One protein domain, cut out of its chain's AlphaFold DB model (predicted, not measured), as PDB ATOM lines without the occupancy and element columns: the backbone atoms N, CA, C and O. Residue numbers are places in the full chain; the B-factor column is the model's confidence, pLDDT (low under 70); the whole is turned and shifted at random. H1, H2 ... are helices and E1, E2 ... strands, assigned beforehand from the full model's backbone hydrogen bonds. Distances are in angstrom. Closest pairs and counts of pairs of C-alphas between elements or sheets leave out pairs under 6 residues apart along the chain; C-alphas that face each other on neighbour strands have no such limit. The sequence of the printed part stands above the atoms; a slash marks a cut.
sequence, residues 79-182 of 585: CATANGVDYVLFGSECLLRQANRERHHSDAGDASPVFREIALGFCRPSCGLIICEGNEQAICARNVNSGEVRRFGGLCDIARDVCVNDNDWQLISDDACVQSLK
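Overview. This is residues 79 to 182 of the 585 residues of the protein "Kazal-like domain-containing protein" of Bactrocera dorsalis (UniProt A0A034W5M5). Two lobes lie end to end, each a small three-stranded sheet with helices over its faces: E2, E1 and E3 lie between H1 and short H2, and E5, E4 and E6 between H3 and H4. H2 and H3 meet where the lobes join, and the long link of residues 124 to 138 loops from one lobe to the other. The printed part has 104 residues with four named helices and six named strands, in the order E1 E2 H1 E3 H2 E4 E5 H3 E6 H4; both sheets, E2 - E1 - E3 and E5 - E4 - E6, are antiparallel, and the class is mixed. The whole is a loose rod spanning 56 by 27 by 26 A, with a radius of gyration of the C-alphas of 16.8 A.

Arrangement. E4, residues 139 to 143, is the inner strand between E5, residues 149 to 152, and E6, residues 169 to 172. E4 and E5 form a hairpin, with N 141 and O 150 at 2.9 A; E4 and E6 have N 142 and O 170 at 2.8 A. H3, residues 155 to 165, has a height of 9.8 A over this sheet and runs along the strands, at 23 degrees to E4 on the local plane. H4, residues 174 to 182, is on the opposite face at 8.6 A, slantwise to the strands, giving three layers, a sheet with helices on both faces. E5, H3 and E6 make a split strand-helix-strand unit, two strands of one sheet joined through a helix, with E4 between them in the sheet; its crossover is right-handed. H2, residues 120 to 123, touches H3, the closest C-alphas being those of Gly 121 and Cys 163, 4.5 A apart. H2 is on the other sheet, where E1, residues 79 to 82, lies between E2, residues 86 to 90, and E3, residues 115 to 118. The hairpin E1 and E2 has N 88 and O 80 at 2.8 A; E1 and E3 have N 81 and O 116 at 2.8 A. H1, residues 93 to 104, is on the opposite face from H2, at a height of 8.7 A over the sheet, along the strands; E2, H1 and E3 make a second split strand-helix-strand unit, with E1 between the two strands in the sheet and a right-handed crossover. In H1, H3 and H4 every O i to N i+4 pair is within hydrogen-bond range; H2 is too short for one.

Along the chain. E1 begins at C-alpha 79, (1.120, -10.941, 14.817). H1 measures 16.6 A, H3 15.3 A, E4 13.3 A, E2 13.0 A and H4 12.4 A. H4 ends at C-alpha 182, (-21.394, -8.822, -11.885).

Size, cuts and confidence. The C-alphas farthest apart, those of Ala 108 and Lys 182, are 56.5 A apart. The printed part has no cut; H2 to E4 is the long link. Residues 105 to 110 stand free. Mean pLDDT of the printed part is 86.0, with residues 105 to 111 and 125 to 126 under 70.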
ATOM      1  N   CYS A  79       1.271 -10.391  13.480       91.94
ATOM      2  CA  CYS A  79       1.120 -10.941  14.817       91.94
ATOM      3  C   CYS A  79       1.885 -12.259  14.910       91.94
ATOM      4  O   CYS A  79       1.756 -13.117  14.039       91.94
ATOM      5  N   ALA A  80       2.658 -12.444  15.972       94.81
ATOM      6  CA  ALA A  80       3.282 -13.723  16.263       94.81
ATOM      7  C   ALA A  80       3.139 -14.077  17.741       94.81
ATOM      8  O   ALA A  80       2.984 -13.201  18.594       94.81
ATOM      9  N   THR A  81       3.201 -15.369  18.051       93.38
ATOM     10  CA  THR A  81       3.230 -15.859  19.428       93.38
ATOM     11  C   THR A  81       4.596 -16.405  19.805       93.38
ATOM     12  O   THR A  81       5.200 -17.149  19.030       93.38
ATOM     13  N   ALA A  82       5.052 -16.062  21.011       91.31
ATOM     14  CA  ALA A  82       6.121 -16.781  21.688       91.31
ATOM     15  C   ALA A  82       5.499 -17.881  22.558       91.31
ATOM     16  O   ALA A  82       4.614 -17.624  23.378       91.31
ATOM     17  N   ASN A  83       5.950 -19.122  22.358       84.88
ATOM     18  CA  ASN A  83       5.542 -20.307  23.128       84.88
ATOM     19  C   ASN A  83       4.021 -20.600  23.177       84.88
ATOM     20  O   ASN A  83       3.581 -21.413  23.986       84.88
ATOM     21  N   GLY A  84       3.205 -19.973  22.322       81.56
ATOM     22  CA  GLY A  84       1.750 -20.171  22.275       81.56
ATOM     23  C   GLY A  84       0.956 -19.465  23.381       81.56
ATOM     24  O   GLY A  84      -0.252 -19.688  23.474       81.56
ATOM     25  N   VAL A  85       1.609 -18.640  24.209       79.00
ATOM     26  CA  VAL A  85       0.994 -17.941  25.356       79.00
ATOM     27  C   VAL A  85       1.091 -16.427  25.198       79.00
ATOM     28  O   VAL A  85       0.087 -15.733  25.352       79.00
ATOM     29  N   ASP A  86       2.273 -15.919  24.849       86.06
ATOM     30  CA  ASP A  86       2.501 -14.488  24.663       86.06
ATOM     31  C   ASP A  86       2.250 -14.094  23.207       86.06
ATOM     32  O   ASP A  86       2.609 -14.837  22.290       86.06
ATOM     33  N   TYR A  87       1.672 -12.912  22.986       89.44
ATOM     34  CA  TYR A  87       1.369 -12.364  21.663       89.44
ATOM     35  C   TYR A  87       2.132 -11.057  21.441       89.44
ATOM     36  O   TYR A  87       2.049 -10.138  22.257       89.44
ATOM     37  N   VAL A  88       2.867 -10.967  20.332       89.38
ATOM     38  CA  VAL A  88       3.725  -9.827  19.985       89.38
ATOM     39  C   VAL A  88       3.377  -9.336  18.584       89.38
ATOM     40  O   VAL A  88       3.365 -10.108  17.624       89.38
ATOM     41  N   LEU A  89       3.091  -8.038  18.471       89.69
ATOM     42  CA  LEU A  89       2.815  -7.373  17.201       89.69
ATOM     43  C   LEU A  89       4.106  -6.766  16.643       89.69
ATOM     44  O   LEU A  89       4.656  -5.830  17.222       89.69
ATOM     45  N   PHE A  90       4.554  -7.270  15.500       90.50
ATOM     46  CA  PHE A  90       5.675  -6.737  14.734       90.50
ATOM     47  C   PHE A  90       5.155  -5.751  13.681       90.50
ATOM     48  O   PHE A  90       4.116  -5.996  13.069       90.50
ATOM     49  N   GLY A  91       5.870  -4.646  13.440       80.81
ATOM     50  CA  GLY A  91       5.487  -3.659  12.415       80.81
ATOM     51  C   GLY A  91       5.570  -4.203  10.982       80.81
ATOM     52  O   GLY A  91       4.844  -3.757  10.100       80.81
ATOM     53  N   SER A  92       6.406  -5.219  10.752       87.44
ATOM     54  CA  SER A  92       6.513  -5.907   9.467       87.44
ATOM     55  C   SER A  92       6.945  -7.365   9.626       87.44
ATOM     56  O   SER A  92       7.550  -7.752  10.629       87.44
ATOM     57  N   GLU A  93       6.703  -8.171   8.591       88.81
ATOM     58  CA  GLU A  93       7.233  -9.538   8.485       88.81
ATOM     59  C   GLU A  93       8.774  -9.564   8.536       88.81
ATOM     60  O   GLU A  93       9.375 -10.501   9.063       88.81
ATOM     61  N   CYS A  94       9.429  -8.504   8.045       93.31
ATOM     62  CA  CYS A  94      10.880  -8.347   8.127       93.31
ATOM     63  C   CYS A  94      11.345  -8.300   9.589       93.31
ATOM     64  O   CYS A  94      12.241  -9.055   9.965       93.31
ATOM     65  N   LEU A  95      10.684  -7.494  10.430       91.00
ATOM     66  CA  LEU A  95      11.003  -7.383  11.858       91.00
ATOM     67  C   LEU A  95      10.759  -8.697  12.615       91.00
ATOM     68  O   LEU A  95      11.565  -9.061  13.469       91.00
ATOM     69  N   LEU A  96       9.714  -9.459  12.266       94.12
ATOM     70  CA  LEU A  96       9.498 -10.807  12.813       94.12
ATOM     71  C   LEU A  96      10.654 -11.758  12.449       94.12
ATOM     72  O   LEU A  96      11.196 -12.454  13.311       94.12
ATOM     73  N   ARG A  97      11.060 -11.783  11.173       92.69
ATOM     74  CA  ARG A  97      12.187 -12.604  10.697       92.69
ATOM     75  C   ARG A  97      13.518 -12.163  11.317       92.69
ATOM     76  O   ARG A  97      14.360 -13.012  11.607       92.69
ATOM     77  N   GLN A  98      13.719 -10.866  11.542       93.00
ATOM     78  CA  GLN A  98      14.883 -10.330  12.249       93.00
ATOM     79  C   GLN A  98      14.906 -10.784  13.716       93.00
ATOM     80  O   GLN A  98      15.885 -11.402  14.124       93.00
ATOM     81  N   ALA A  99      13.816 -10.599  14.465       92.44
ATOM     82  CA  ALA A  99      13.732 -11.002  15.871       92.44
ATOM     83  C   ALA A  99      13.903 -12.520  16.082       92.44
ATOM     84  O   ALA A  99      14.506 -12.945  17.069       92.44
ATOM     85  N   ASN A 100      13.418 -13.345  15.145       92.88
ATOM     86  CA  ASN A 100      13.711 -14.780  15.143       92.88
ATOM     87  C   ASN A 100      15.213 -15.045  14.924       92.88
ATOM     88  O   ASN A 100      15.811 -15.778  15.708       92.88
ATOM     89  N   ARG A 101      15.854 -14.424  13.920       89.69
ATOM     90  CA  ARG A 101      17.303 -14.592  13.665       89.69
ATOM     91  C   ARG A 101      18.170 -14.154  14.845       89.69
ATOM     92  O   ARG A 101      19.077 -14.889  15.222       89.69
ATOM     93  N   GLU A 102      17.869 -13.013  15.457       87.94
ATOM     94  CA  GLU A 102      18.610 -12.496  16.616       87.94
ATOM     95  C   GLU A 102      18.581 -13.469  17.806       87.94
ATOM     96  O   GLU A 102      19.604 -13.648  18.463       87.94
ATOM     97  N   ARG A 103      17.461 -14.176  18.035       81.56
ATOM     98  CA  ARG A 103      17.391 -15.259  19.034       81.56
ATOM     99  C   ARG A 103      18.038 -16.571  18.584       81.56
ATOM    100  O   ARG A 103      18.550 -17.299  19.421       81.56
ATOM    101  N   HIS A 104      18.053 -16.895  17.291       79.00
ATOM    102  CA  HIS A 104      18.749 -18.097  16.815       79.00
ATOM    103  C   HIS A 104      20.271 -18.009  16.967       79.00
ATOM    104  O   HIS A 104      20.926 -19.037  17.104       79.00
ATOM    105  N   HIS A 105      20.848 -16.805  16.992       68.94
ATOM    106  CA  HIS A 105      22.287 -16.635  17.191       68.94
ATOM    107  C   HIS A 105      22.778 -16.912  18.626       68.94
ATOM    108  O   HIS A 105      23.991 -17.010  18.811       68.94
ATOM    109  N   SER A 106      21.894 -17.071  19.623       62.94
ATOM    110  CA  SER A 106      22.304 -17.410  20.999       62.94
ATOM    111  C   SER A 106      22.384 -18.912  21.302       62.94
ATOM    112  O   SER A 106      23.115 -19.276  22.219       62.94
ATOM    113  N   ASP A 107      21.701 -19.778  20.543       57.56
ATOM    114  CA  ASP A 107      21.619 -21.223  20.820       57.56
ATOM    115  C   ASP A 107      22.057 -22.068  19.610       57.56
ATOM    116  O   ASP A 107      21.360 -22.185  18.601       57.56
ATOM    117  N   ALA A 108      23.235 -22.689  19.717       53.47
ATOM    118  CA  ALA A 108      23.939 -23.349  18.614       53.47
ATOM    119  C   ALA A 108      23.444 -24.781  18.280       53.47
ATOM    120  O   ALA A 108      24.256 -25.695  18.118       53.47
ATOM    121  N   GLY A 109      22.131 -24.994  18.156       64.50
ATOM    122  CA  GLY A 109      21.580 -26.273  17.681       64.50
ATOM    123  C   GLY A 109      20.065 -26.273  17.468       64.50
ATOM    124  O   GLY A 109      19.336 -25.900  18.379       64.50
ATOM    125  N   ASP A 110      19.621 -26.697  16.272       64.06
ATOM    126  CA  ASP A 110      18.241 -27.040  15.842       64.06
ATOM    127  C   ASP A 110      17.069 -26.316  16.544       64.06
ATOM    128  O   ASP A 110      16.013 -26.884  16.840       64.06
ATOM    129  N   ALA A 111      17.228 -25.016  16.782       64.62
ATOM    130  CA  ALA A 111      16.198 -24.196  17.393       64.62
ATOM    131  C   ALA A 111      15.080 -23.911  16.379       64.62
ATOM    132  O   ALA A 111      15.303 -23.323  15.321       64.62
ATOM    133  N   SER A 112      13.850 -24.292  16.727       78.38
ATOM    134  CA  SER A 112      12.643 -23.876  15.999       78.38
ATOM    135  C   SER A 112      12.359 -22.377  16.215       78.38
ATOM    136  O   SER A 112      12.758 -21.832  17.248       78.38
ATOM    137  N   PRO A 113      11.716 -21.671  15.258       81.38
ATOM    138  CA  PRO A 113      11.489 -20.229  15.358       81.38
ATOM    139  C   PRO A 113      10.696 -19.870  16.615       81.38
ATOM    140  O   PRO A 113       9.570 -20.331  16.808       81.38
ATOM    141  N   VAL A 114      11.295 -19.020  17.453       89.75
ATOM    142  CA  VAL A 114      10.765 -18.640  18.772       89.75
ATOM    143  C   VAL A 114       9.424 -17.916  18.660       89.75
ATOM    144  O   VAL A 114       8.537 -18.112  19.491       89.75
ATOM    145  N   PHE A 115       9.271 -17.094  17.622       94.06
ATOM    146  CA  PHE A 115       8.035 -16.407  17.280       94.06
ATOM    147  C   PHE A 115       7.396 -17.062  16.054       94.06
ATOM    148  O   PHE A 115       7.926 -16.980  14.942       94.06
ATOM    149  N   ARG A 116       6.222 -17.670  16.248       92.50
ATOM    150  CA  ARG A 116       5.395 -18.223  15.169       92.50
ATOM    151  C   ARG A 116       4.324 -17.215  14.763       92.50
ATOM    152  O   ARG A 116       3.540 -16.805  15.614       92.50
ATOM    153  N   GLU A 117       4.260 -16.867  13.480       92.25
ATOM    154  CA  GLU A 117       3.187 -16.033  12.919       92.25
ATOM    155  C   GLU A 117       1.798 -16.657  13.147       92.25
ATOM    156  O   GLU A 117       1.611 -17.872  13.011       92.25
ATOM    157  N   ILE A 118       0.833 -15.812  13.510       89.69
ATOM    158  CA  ILE A 118      -0.576 -16.147  13.744       89.69
ATOM    159  C   ILE A 118      -1.476 -15.004  13.245       89.69
ATOM    160  O   ILE A 118      -1.004 -13.908  12.942       89.69
ATOM    161  N   ALA A 119      -2.791 -15.232  13.196       80.25
ATOM    162  CA  ALA A 119      -3.749 -14.212  12.773       80.25
ATOM    163  C   ALA A 119      -3.666 -12.927  13.626       80.25
ATOM    164  O   ALA A 119      -3.532 -12.963  14.853       80.25
ATOM    165  N   LEU A 120      -3.801 -11.769  12.972       79.62
ATOM    166  CA  LEU A 120      -3.678 -10.441  13.591       79.62
ATOM    167  C   LEU A 120      -4.638 -10.199  14.768       79.62
ATOM    168  O   LEU A 120      -4.279  -9.473  15.700       79.62
ATOM    169  N   GLY A 121      -5.812 -10.842  14.767       74.00
ATOM    170  CA  GLY A 121      -6.805 -10.746  15.842       74.00
ATOM    171  C   GLY A 121      -6.281 -11.160  17.224       74.00
ATOM    172  O   GLY A 121      -6.719 -10.609  18.234       74.00
ATOM    173  N   PHE A 122      -5.282 -12.049  17.300       78.94
ATOM    174  CA  PHE A 122      -4.689 -12.463  18.580       78.94
ATOM    175  C   PHE A 122      -3.851 -11.357  19.249       78.94
ATOM    176  O   PHE A 122      -3.814 -11.279  20.476       78.94
ATOM    177  N   CYS A 123      -3.228 -10.459  18.475       80.75
ATOM    178  CA  CYS A 123      -2.371  -9.396  19.017       80.75
ATOM    179  C   CYS A 123      -3.110  -8.091  19.356       80.75
ATOM    180  O   CYS A 123      -2.510  -7.199  19.958       80.75
ATOM    181  N   ARG A 124      -4.386  -7.926  18.973       74.00
ATOM    182  CA  ARG A 124      -5.149  -6.696  19.251       74.00
ATOM    183  C   ARG A 124      -6.580  -6.978  19.723       74.00
ATOM    184  O   ARG A 124      -7.464  -7.159  18.895       74.00
ATOM    185  N   PRO A 125      -6.885  -6.840  21.029       55.59
ATOM    186  CA  PRO A 125      -8.258  -6.925  21.539       55.59
ATOM    187  C   PRO A 125      -9.136  -5.687  21.227       55.59
ATOM    188  O   PRO A 125     -10.198  -5.544  21.830       55.59
ATOM    189  N   SER A 126      -8.707  -4.796  20.320       65.44
ATOM    190  CA  SER A 126      -9.326  -3.483  20.050       65.44
ATOM    191  C   SER A 126      -9.279  -3.096  18.562       65.44
ATOM    192  O   SER A 126      -8.876  -1.991  18.199       65.44
ATOM    193  N   CYS A 127      -9.682  -4.010  17.680       72.38
ATOM    194  CA  CYS A 127      -9.639  -3.843  16.221       72.38
ATOM    195  C   CYS A 127     -10.411  -2.623  15.676       72.38
ATOM    196  O   CYS A 127     -10.053  -2.084  14.633       72.38
ATOM    197  N   GLY A 128     -11.419  -2.132  16.408       71.19
ATOM    198  CA  GLY A 128     -12.162  -0.913  16.059       71.19
ATOM    199  C   GLY A 128     -11.357   0.393  16.143       71.19
ATOM    200  O   GLY A 128     -11.837   1.413  15.666       71.19
ATOM    201  N   LEU A 129     -10.145   0.380  16.717       71.81
ATOM    202  CA  LEU A 129      -9.246   1.546  16.774       71.81
ATOM    203  C   LEU A 129      -8.277   1.635  15.581       71.81
ATOM    204  O   LEU A 129      -7.423   2.519  15.549       71.81
ATOM    205  N   ILE A 130      -8.366   0.724  14.607       74.31
ATOM    206  CA  ILE A 130      -7.593   0.822  13.364       74.31
ATOM    207  C   ILE A 130      -8.241   1.909  12.497       74.31
ATOM    208  O   ILE A 130      -9.214   1.653  11.785       74.31
ATOM    209  N   ILE A 131      -7.721   3.133  12.574       79.75
ATOM    210  CA  ILE A 131      -8.055   4.213  11.640       79.75
ATOM    211  C   ILE A 131      -7.246   3.963  10.364       79.75
ATOM    212  O   ILE A 131      -6.042   3.743  10.438       79.75
ATOM    213  N   CYS A 132      -7.924   3.953   9.219       87.50
ATOM    214  CA  CYS A 132      -7.297   3.828   7.907       87.50
ATOM    215  C   CYS A 132      -7.506   5.148   7.187       87.50
ATOM    216  O   CYS A 132      -8.642   5.620   7.102       87.50
ATOM    217  N   GLU A 133      -6.427   5.751   6.704       85.69
ATOM    218  CA  GLU A 133      -6.515   6.961   5.901       85.69
ATOM    219  C   GLU A 133      -7.035   6.578   4.512       85.69
ATOM    220  O   GLU A 133      -6.460   5.730   3.835       85.69
ATOM    221  N   GLY A 134      -8.155   7.172   4.095       83.25
ATOM    222  CA  GLY A 134      -8.901   6.790   2.885       83.25
ATOM    223  C   GLY A 134      -8.236   7.166   1.554       83.25
ATOM    224  O   GLY A 134      -8.942   7.409   0.580       83.25
ATOM    225  N   ASN A 135      -6.906   7.256   1.534       83.25
ATOM    226  CA  ASN A 135      -6.089   7.684   0.399       83.25
ATOM    227  C   ASN A 135      -5.466   6.498  -0.366       83.25
ATOM    228  O   ASN A 135      -4.841   6.700  -1.406       83.25
ATOM    229  N   GLU A 136      -5.603   5.271   0.146       87.81
ATOM    230  CA  GLU A 136      -5.146   4.056  -0.534       87.81
ATOM    231  C   GLU A 136      -5.993   3.752  -1.790       87.81
ATOM    232  O   GLU A 136      -7.165   4.121  -1.905       87.81
ATOM    233  N   GLN A 137      -5.393   3.078  -2.776       91.56
ATOM    234  CA  GLN A 137      -6.117   2.631  -3.965       91.56
ATOM    235  C   GLN A 137      -7.023   1.444  -3.608       91.56
ATOM    236  O   GLN A 137      -6.567   0.467  -3.019       91.56
ATOM    237  N   ALA A 138      -8.295   1.500  -4.010       93.94
ATOM    238  CA  ALA A 138      -9.282   0.487  -3.645       93.94
ATOM    239  C   ALA A 138      -8.982  -0.897  -4.255       93.94
ATOM    240  O   ALA A 138      -9.222  -1.132  -5.445       93.94
ATOM    241  N   ILE A 139      -8.526  -1.825  -3.414       95.56
ATOM    242  CA  ILE A 139      -8.141  -3.201  -3.761       95.56
ATOM    243  C   ILE A 139      -9.294  -4.194  -3.600       95.56
ATOM    244  O   ILE A 139     -10.250  -3.953  -2.862       95.56
ATOM    245  N   CYS A 140      -9.188  -5.355  -4.246       96.44
ATOM    246  CA  CYS A 140     -10.164  -6.431  -4.111       96.44
ATOM    247  C   CYS A 140      -9.582  -7.698  -3.478       96.44
ATOM    248  O   CYS A 140      -8.446  -8.094  -3.747       96.44
ATOM    249  N   ALA A 141     -10.389  -8.358  -2.650       96.44
ATOM    250  CA  ALA A 141     -10.028  -9.614  -2.013       96.44
ATOM    251  C   ALA A 141     -11.200 -10.601  -1.972       96.44
ATOM    252  O   ALA A 141     -12.373 -10.222  -1.951       96.44
ATOM    253  N   ARG A 142     -10.858 -11.889  -1.935       96.12
ATOM    254  CA  ARG A 142     -11.770 -13.011  -1.717       96.12
ATOM    255  C   ARG A 142     -11.573 -13.565  -0.308       96.12
ATOM    256  O   ARG A 142     -10.443 -13.836   0.087       96.12
ATOM    257  N   ASN A 143     -12.658 -13.771   0.424       96.06
ATOM    258  CA  ASN A 143     -12.644 -14.441   1.715       96.06
ATOM    259  C   ASN A 143     -12.290 -15.922   1.510       96.06
ATOM    260  O   ASN A 143     -12.930 -16.606   0.707       96.06
ATOM    261  N   VAL A 144     -11.276 -16.414   2.217       91.19
ATOM    262  CA  VAL A 144     -10.753 -17.782   2.059       91.19
ATOM    263  C   VAL A 144     -11.782 -18.831   2.494       91.19
ATOM    264  O   VAL A 144     -11.858 -19.900   1.894       91.19
ATOM    265  N   ASN A 145     -12.608 -18.509   3.495       89.06
ATOM    266  CA  ASN A 145     -13.557 -19.438   4.108       89.06
ATOM    267  C   ASN A 145     -14.940 -19.407   3.437       89.06
ATOM    268  O   ASN A 145     -15.543 -20.461   3.235       89.06
ATOM    269  N   SER A 146     -15.458 -18.222   3.091       95.00
ATOM    270  CA  SER A 146     -16.793 -18.074   2.482       95.00
ATOM    271  C   SER A 146     -16.782 -17.990   0.953       95.00
ATOM    272  O   SER A 146     -17.831 -18.145   0.328       95.00
ATOM    273  N   GLY A 147     -15.630 -17.710   0.334       94.69
ATOM    274  CA  GLY A 147     -15.526 -17.412  -1.098       94.69
ATOM    275  C   GLY A 147     -16.104 -16.049  -1.510       94.69
ATOM    276  O   GLY A 147     -16.042 -15.706  -2.691       94.69
ATOM    277  N   GLU A 148     -16.644 -15.267  -0.566       96.12
ATOM    278  CA  GLU A 148     -17.189 -13.928  -0.809       96.12
ATOM    279  C   GLU A 148     -16.107 -12.998  -1.372       96.12
ATOM    280  O   GLU A 148     -14.979 -12.984  -0.885       96.12
ATOM    281  N   VAL A 149     -16.437 -12.198  -2.386       96.00
ATOM    282  CA  VAL A 149     -15.519 -11.217  -2.978       96.00
ATOM    283  C   VAL A 149     -15.950  -9.813  -2.565       96.00
ATOM    284  O   VAL A 149     -17.093  -9.425  -2.805       96.00
ATOM    285  N   ARG A 150     -15.036  -9.044  -1.965       96.19
ATOM    286  CA  ARG A 150     -15.266  -7.656  -1.541       96.19
ATOM    287  C   ARG A 150     -14.166  -6.726  -2.029       96.19
ATOM    288  O   ARG A 150     -13.003  -7.112  -2.140       96.19
ATOM    289  N   ARG A 151     -14.552  -5.473  -2.269       96.25
ATOM    290  CA  ARG A 151     -13.630  -4.363  -2.513       96.25
ATOM    291  C   ARG A 151     -13.437  -3.576  -1.218       96.25
ATOM    292  O   ARG A 151     -14.415  -3.272  -0.538       96.25
ATOM    293  N   PHE A 152     -12.191  -3.264  -0.903       95.50
ATOM    294  CA  PHE A 152     -11.754  -2.543   0.289       95.50
ATOM    295  C   PHE A 152     -11.127  -1.211  -0.131       95.50
ATOM    296  O   PHE A 152     -10.620  -1.107  -1.248       95.50
ATOM    297  N   GLY A 153     -11.140  -0.196   0.739       94.06
ATOM    298  CA  GLY A 153     -10.485   1.087   0.461       94.06
ATOM    299  C   GLY A 153      -8.957   1.000   0.453       94.06
ATOM    300  O   GLY A 153      -8.308   1.884  -0.085       94.06
ATOM    301  N   GLY A 154      -8.386  -0.082   0.990       93.44
ATOM    302  CA  GLY A 154      -6.948  -0.317   1.040       93.44
ATOM    303  C   GLY A 154      -6.578  -1.601   1.787       93.44
ATOM    304  O   GLY A 154      -7.450  -2.352   2.239       93.44
ATOM    305  N   LEU A 155      -5.277  -1.848   1.950       89.12
ATOM    306  CA  LEU A 155      -4.735  -2.948   2.756       89.12
ATOM    307  C   LEU A 155      -5.088  -2.777   4.236       89.12
ATOM    308  O   LEU A 155      -5.357  -3.768   4.921       89.12
ATOM    309  N   CYS A 156      -5.141  -1.532   4.715       90.00
ATOM    310  CA  CYS A 156      -5.552  -1.231   6.081       90.00
ATOM    311  C   CYS A 156      -7.008  -1.662   6.358       90.00
ATOM    312  O   CYS A 156      -7.286  -2.251   7.406       90.00
ATOM    313  N   ASP A 157      -7.933  -1.460   5.411       92.88
ATOM    314  CA  ASP A 157      -9.332  -1.884   5.565       92.88
ATOM    315  C   ASP A 157      -9.473  -3.414   5.590       92.88
ATOM    316  O   ASP A 157     -10.259  -3.935   6.384       92.88
ATOM    317  N   ILE A 158      -8.675  -4.140   4.793       93.31
ATOM    318  CA  ILE A 158      -8.585  -5.607   4.899       93.31
ATOM    319  C   ILE A 158      -8.091  -5.991   6.294       93.31
ATOM    320  O   ILE A 158      -8.720  -6.809   6.957       93.31
ATOM    321  N   ALA A 159      -6.998  -5.391   6.775       85.00
ATOM    322  CA  ALA A 159      -6.461  -5.690   8.102       85.00
ATOM    323  C   ALA A 159      -7.466  -5.378   9.229       85.00
ATOM    324  O   ALA A 159      -7.533  -6.122  10.211       85.00
ATOM    325  N   ARG A 160      -8.287  -4.327   9.078       88.69
ATOM    326  CA  ARG A 160      -9.403  -4.039   9.988       88.69
ATOM    327  C   ARG A 160     -10.462  -5.142   9.935       88.69
ATOM    328  O   ARG A 160     -10.864  -5.602  10.998       88.69
ATOM    329  N   ASP A 161     -10.893  -5.584   8.753       92.38
ATOM    330  CA  ASP A 161     -11.920  -6.631   8.626       92.38
ATOM    331  C   ASP A 161     -11.433  -7.995   9.149       92.38
ATOM    332  O   ASP A 161     -12.146  -8.618   9.933       92.38
ATOM    333  N   VAL A 162     -10.190  -8.395   8.838       88.81
ATOM    334  CA  VAL A 162      -9.526  -9.575   9.437       88.81
ATOM    335  C   VAL A 162      -9.586  -9.499  10.964       88.81
ATOM    336  O   VAL A 162      -9.967 -10.455  11.627       88.81
ATOM    337  N   CYS A 163      -9.232  -8.346  11.536       83.56
ATOM    338  CA  CYS A 163      -9.164  -8.164  12.984       83.56
ATOM    339  C   CYS A 163     -10.566  -8.143  13.637       83.56
ATOM    340  O   CYS A 163     -10.770  -8.762  14.678       83.56
ATOM    341  N   VAL A 164     -11.541  -7.436  13.049       86.44
ATOM    342  CA  VAL A 164     -12.894  -7.277  13.622       86.44
ATOM    343  C   VAL A 164     -13.751  -8.535  13.448       86.44
ATOM    344  O   VAL A 164     -14.481  -8.890  14.373       86.44
ATOM    345  N   ASN A 165     -13.681  -9.181  12.282       88.75
ATOM    346  CA  ASN A 165     -14.611 -10.233  11.865       88.75
ATOM    347  C   ASN A 165     -13.986 -11.641  11.805       88.75
ATOM    348  O   ASN A 165     -14.709 -12.586  11.507       88.75
ATOM    349  N   ASP A 166     -12.682 -11.789  12.080       85.25
ATOM    350  CA  ASP A 166     -11.925 -13.055  11.955       85.25
ATOM    351  C   ASP A 166     -11.989 -13.650  10.529       85.25
ATOM    352  O   ASP A 166     -12.011 -14.861  10.309       85.25
ATOM    353  N   ASN A 167     -12.064 -12.764   9.528       91.56
ATOM    354  CA  ASN A 167     -12.131 -13.116   8.113       91.56
ATOM    355  C   ASN A 167     -10.731 -13.170   7.490       91.56
ATOM    356  O   ASN A 167     -10.080 -12.137   7.355       91.56
ATOM    357  N   ASP A 168     -10.309 -14.331   6.995       88.00
ATOM    358  CA  ASP A 168      -9.117 -14.429   6.150       88.00
ATOM    359  C   ASP A 168      -9.418 -13.962   4.718       88.00
ATOM    360  O   ASP A 168     -10.309 -14.495   4.053       88.00
ATOM    361  N   TRP A 169      -8.646 -12.994   4.216       93.81
ATOM    362  CA  TRP A 169      -8.815 -12.402   2.884       93.81
ATOM    363  C   TRP A 169      -7.584 -12.627   1.997       93.81
ATOM    364  O   TRP A 169      -6.461 -12.263   2.353       93.81
ATOM    365  N   GLN A 170      -7.806 -13.170   0.800       93.38
ATOM    366  CA  GLN A 170      -6.809 -13.341  -0.253       93.38
ATOM    367  C   GLN A 170      -6.994 -12.266  -1.331       93.38
ATOM    368  O   GLN A 170      -8.069 -12.156  -1.918       93.38
ATOM    369  N   LEU A 171      -5.947 -11.489  -1.622       95.44
ATOM    370  CA  LEU A 171      -5.969 -10.489  -2.696       95.44
ATOM    371  C   LEU A 171      -6.200 -11.149  -4.064       95.44
ATOM    372  O   LEU A 171      -5.596 -12.177  -4.372       95.44
ATOM    373  N   ILE A 172      -7.049 -10.532  -4.887       95.38
ATOM    374  CA  ILE A 172      -7.321 -10.942  -6.273       95.38
ATOM    375  C   ILE A 172      -7.162  -9.742  -7.213       95.38
ATOM    376  O   ILE A 172      -7.243  -8.596  -6.776       95.38
ATOM    377  N   SER A 173      -6.944  -9.984  -8.508       93.56
ATOM    378  CA  SER A 173      -6.882  -8.900  -9.495       93.56
ATOM    379  C   SER A 173      -8.235  -8.197  -9.652       93.56
ATOM    380  O   SER A 173      -9.297  -8.822  -9.562       93.56
ATOM    381  N   ASP A 174      -8.202  -6.893  -9.939       89.94
ATOM    382  CA  ASP A 174      -9.411  -6.077 -10.113       89.94
ATOM    383  C   ASP A 174     -10.328  -6.607 -11.234       89.94
ATOM    384  O   ASP A 174     -11.552  -6.588 -11.090       89.94
ATOM    385  N   ASP A 175      -9.770  -7.185 -12.303       89.12
ATOM    386  CA  ASP A 175     -10.552  -7.814 -13.377       89.12
ATOM    387  C   ASP A 175     -11.405  -8.989 -12.867       89.12
ATOM    388  O   ASP A 175     -12.589  -9.111 -13.202       89.12
ATOM    389  N   ALA A 176     -10.835  -9.833 -11.997       83.75
ATOM    390  CA  ALA A 176     -11.547 -10.946 -11.368       83.75
ATOM    391  C   ALA A 176     -12.607 -10.452 -10.366       83.75
ATOM    392  O   ALA A 176     -13.655 -11.089 -10.196       83.75
ATOM    393  N   CYS A 177     -12.367  -9.297  -9.739       88.44
ATOM    394  CA  CYS A 177     -13.323  -8.628  -8.863       88.44
ATOM    395  C   CYS A 177     -14.585  -8.194  -9.622       88.44
ATOM    396  O   CYS A 177     -15.701  -8.541  -9.231       88.44
ATOM    397  N   VAL A 178     -14.411  -7.487 -10.747       88.75
ATOM    398  CA  VAL A 178     -15.521  -6.968 -11.565       88.75
ATOM    399  C   VAL A 178     -16.371  -8.101 -12.144       88.75
ATOM    400  O   VAL A 178     -17.592  -7.965 -12.214       88.75
ATOM    401  N   GLN A 179     -15.761  -9.225 -12.526       85.75
ATOM    402  CA  GLN A 179     -16.499 -10.408 -12.985       85.75
ATOM    403  C   GLN A 179     -17.300 -11.064 -11.850       85.75
ATOM    404  O   GLN A 179     -18.475 -11.375 -12.033       85.75
ATOM    405  N   SER A 180     -16.698 -11.210 -10.664       82.81
ATOM    406  CA  SER A 180     -17.356 -11.827  -9.501       82.81
ATOM    407  C   SER A 180     -18.545 -10.994  -8.999       82.81
ATOM    408  O   SER A 180     -19.602 -11.548  -8.712       82.81
ATOM    409  N   LEU A 181     -18.403  -9.664  -8.959       83.56
ATOM    410  CA  LEU A 181     -19.452  -8.729  -8.523       83.56
ATOM    411  C   LEU A 181     -20.584  -8.538  -9.550       83.56
ATOM    412  O   LEU A 181     -21.658  -8.063  -9.187       83.56
ATOM    413  N   LYS A 182     -20.367  -8.888 -10.826       84.19
ATOM    414  CA  LYS A 182     -21.394  -8.822 -11.885       84.19
ATOM    415  C   LYS A 182     -22.251 -10.081 -12.007       84.19
ATOM    416  O   LYS A 182     -23.238 -10.050 -12.740       84.19
TER     417      LYS A 182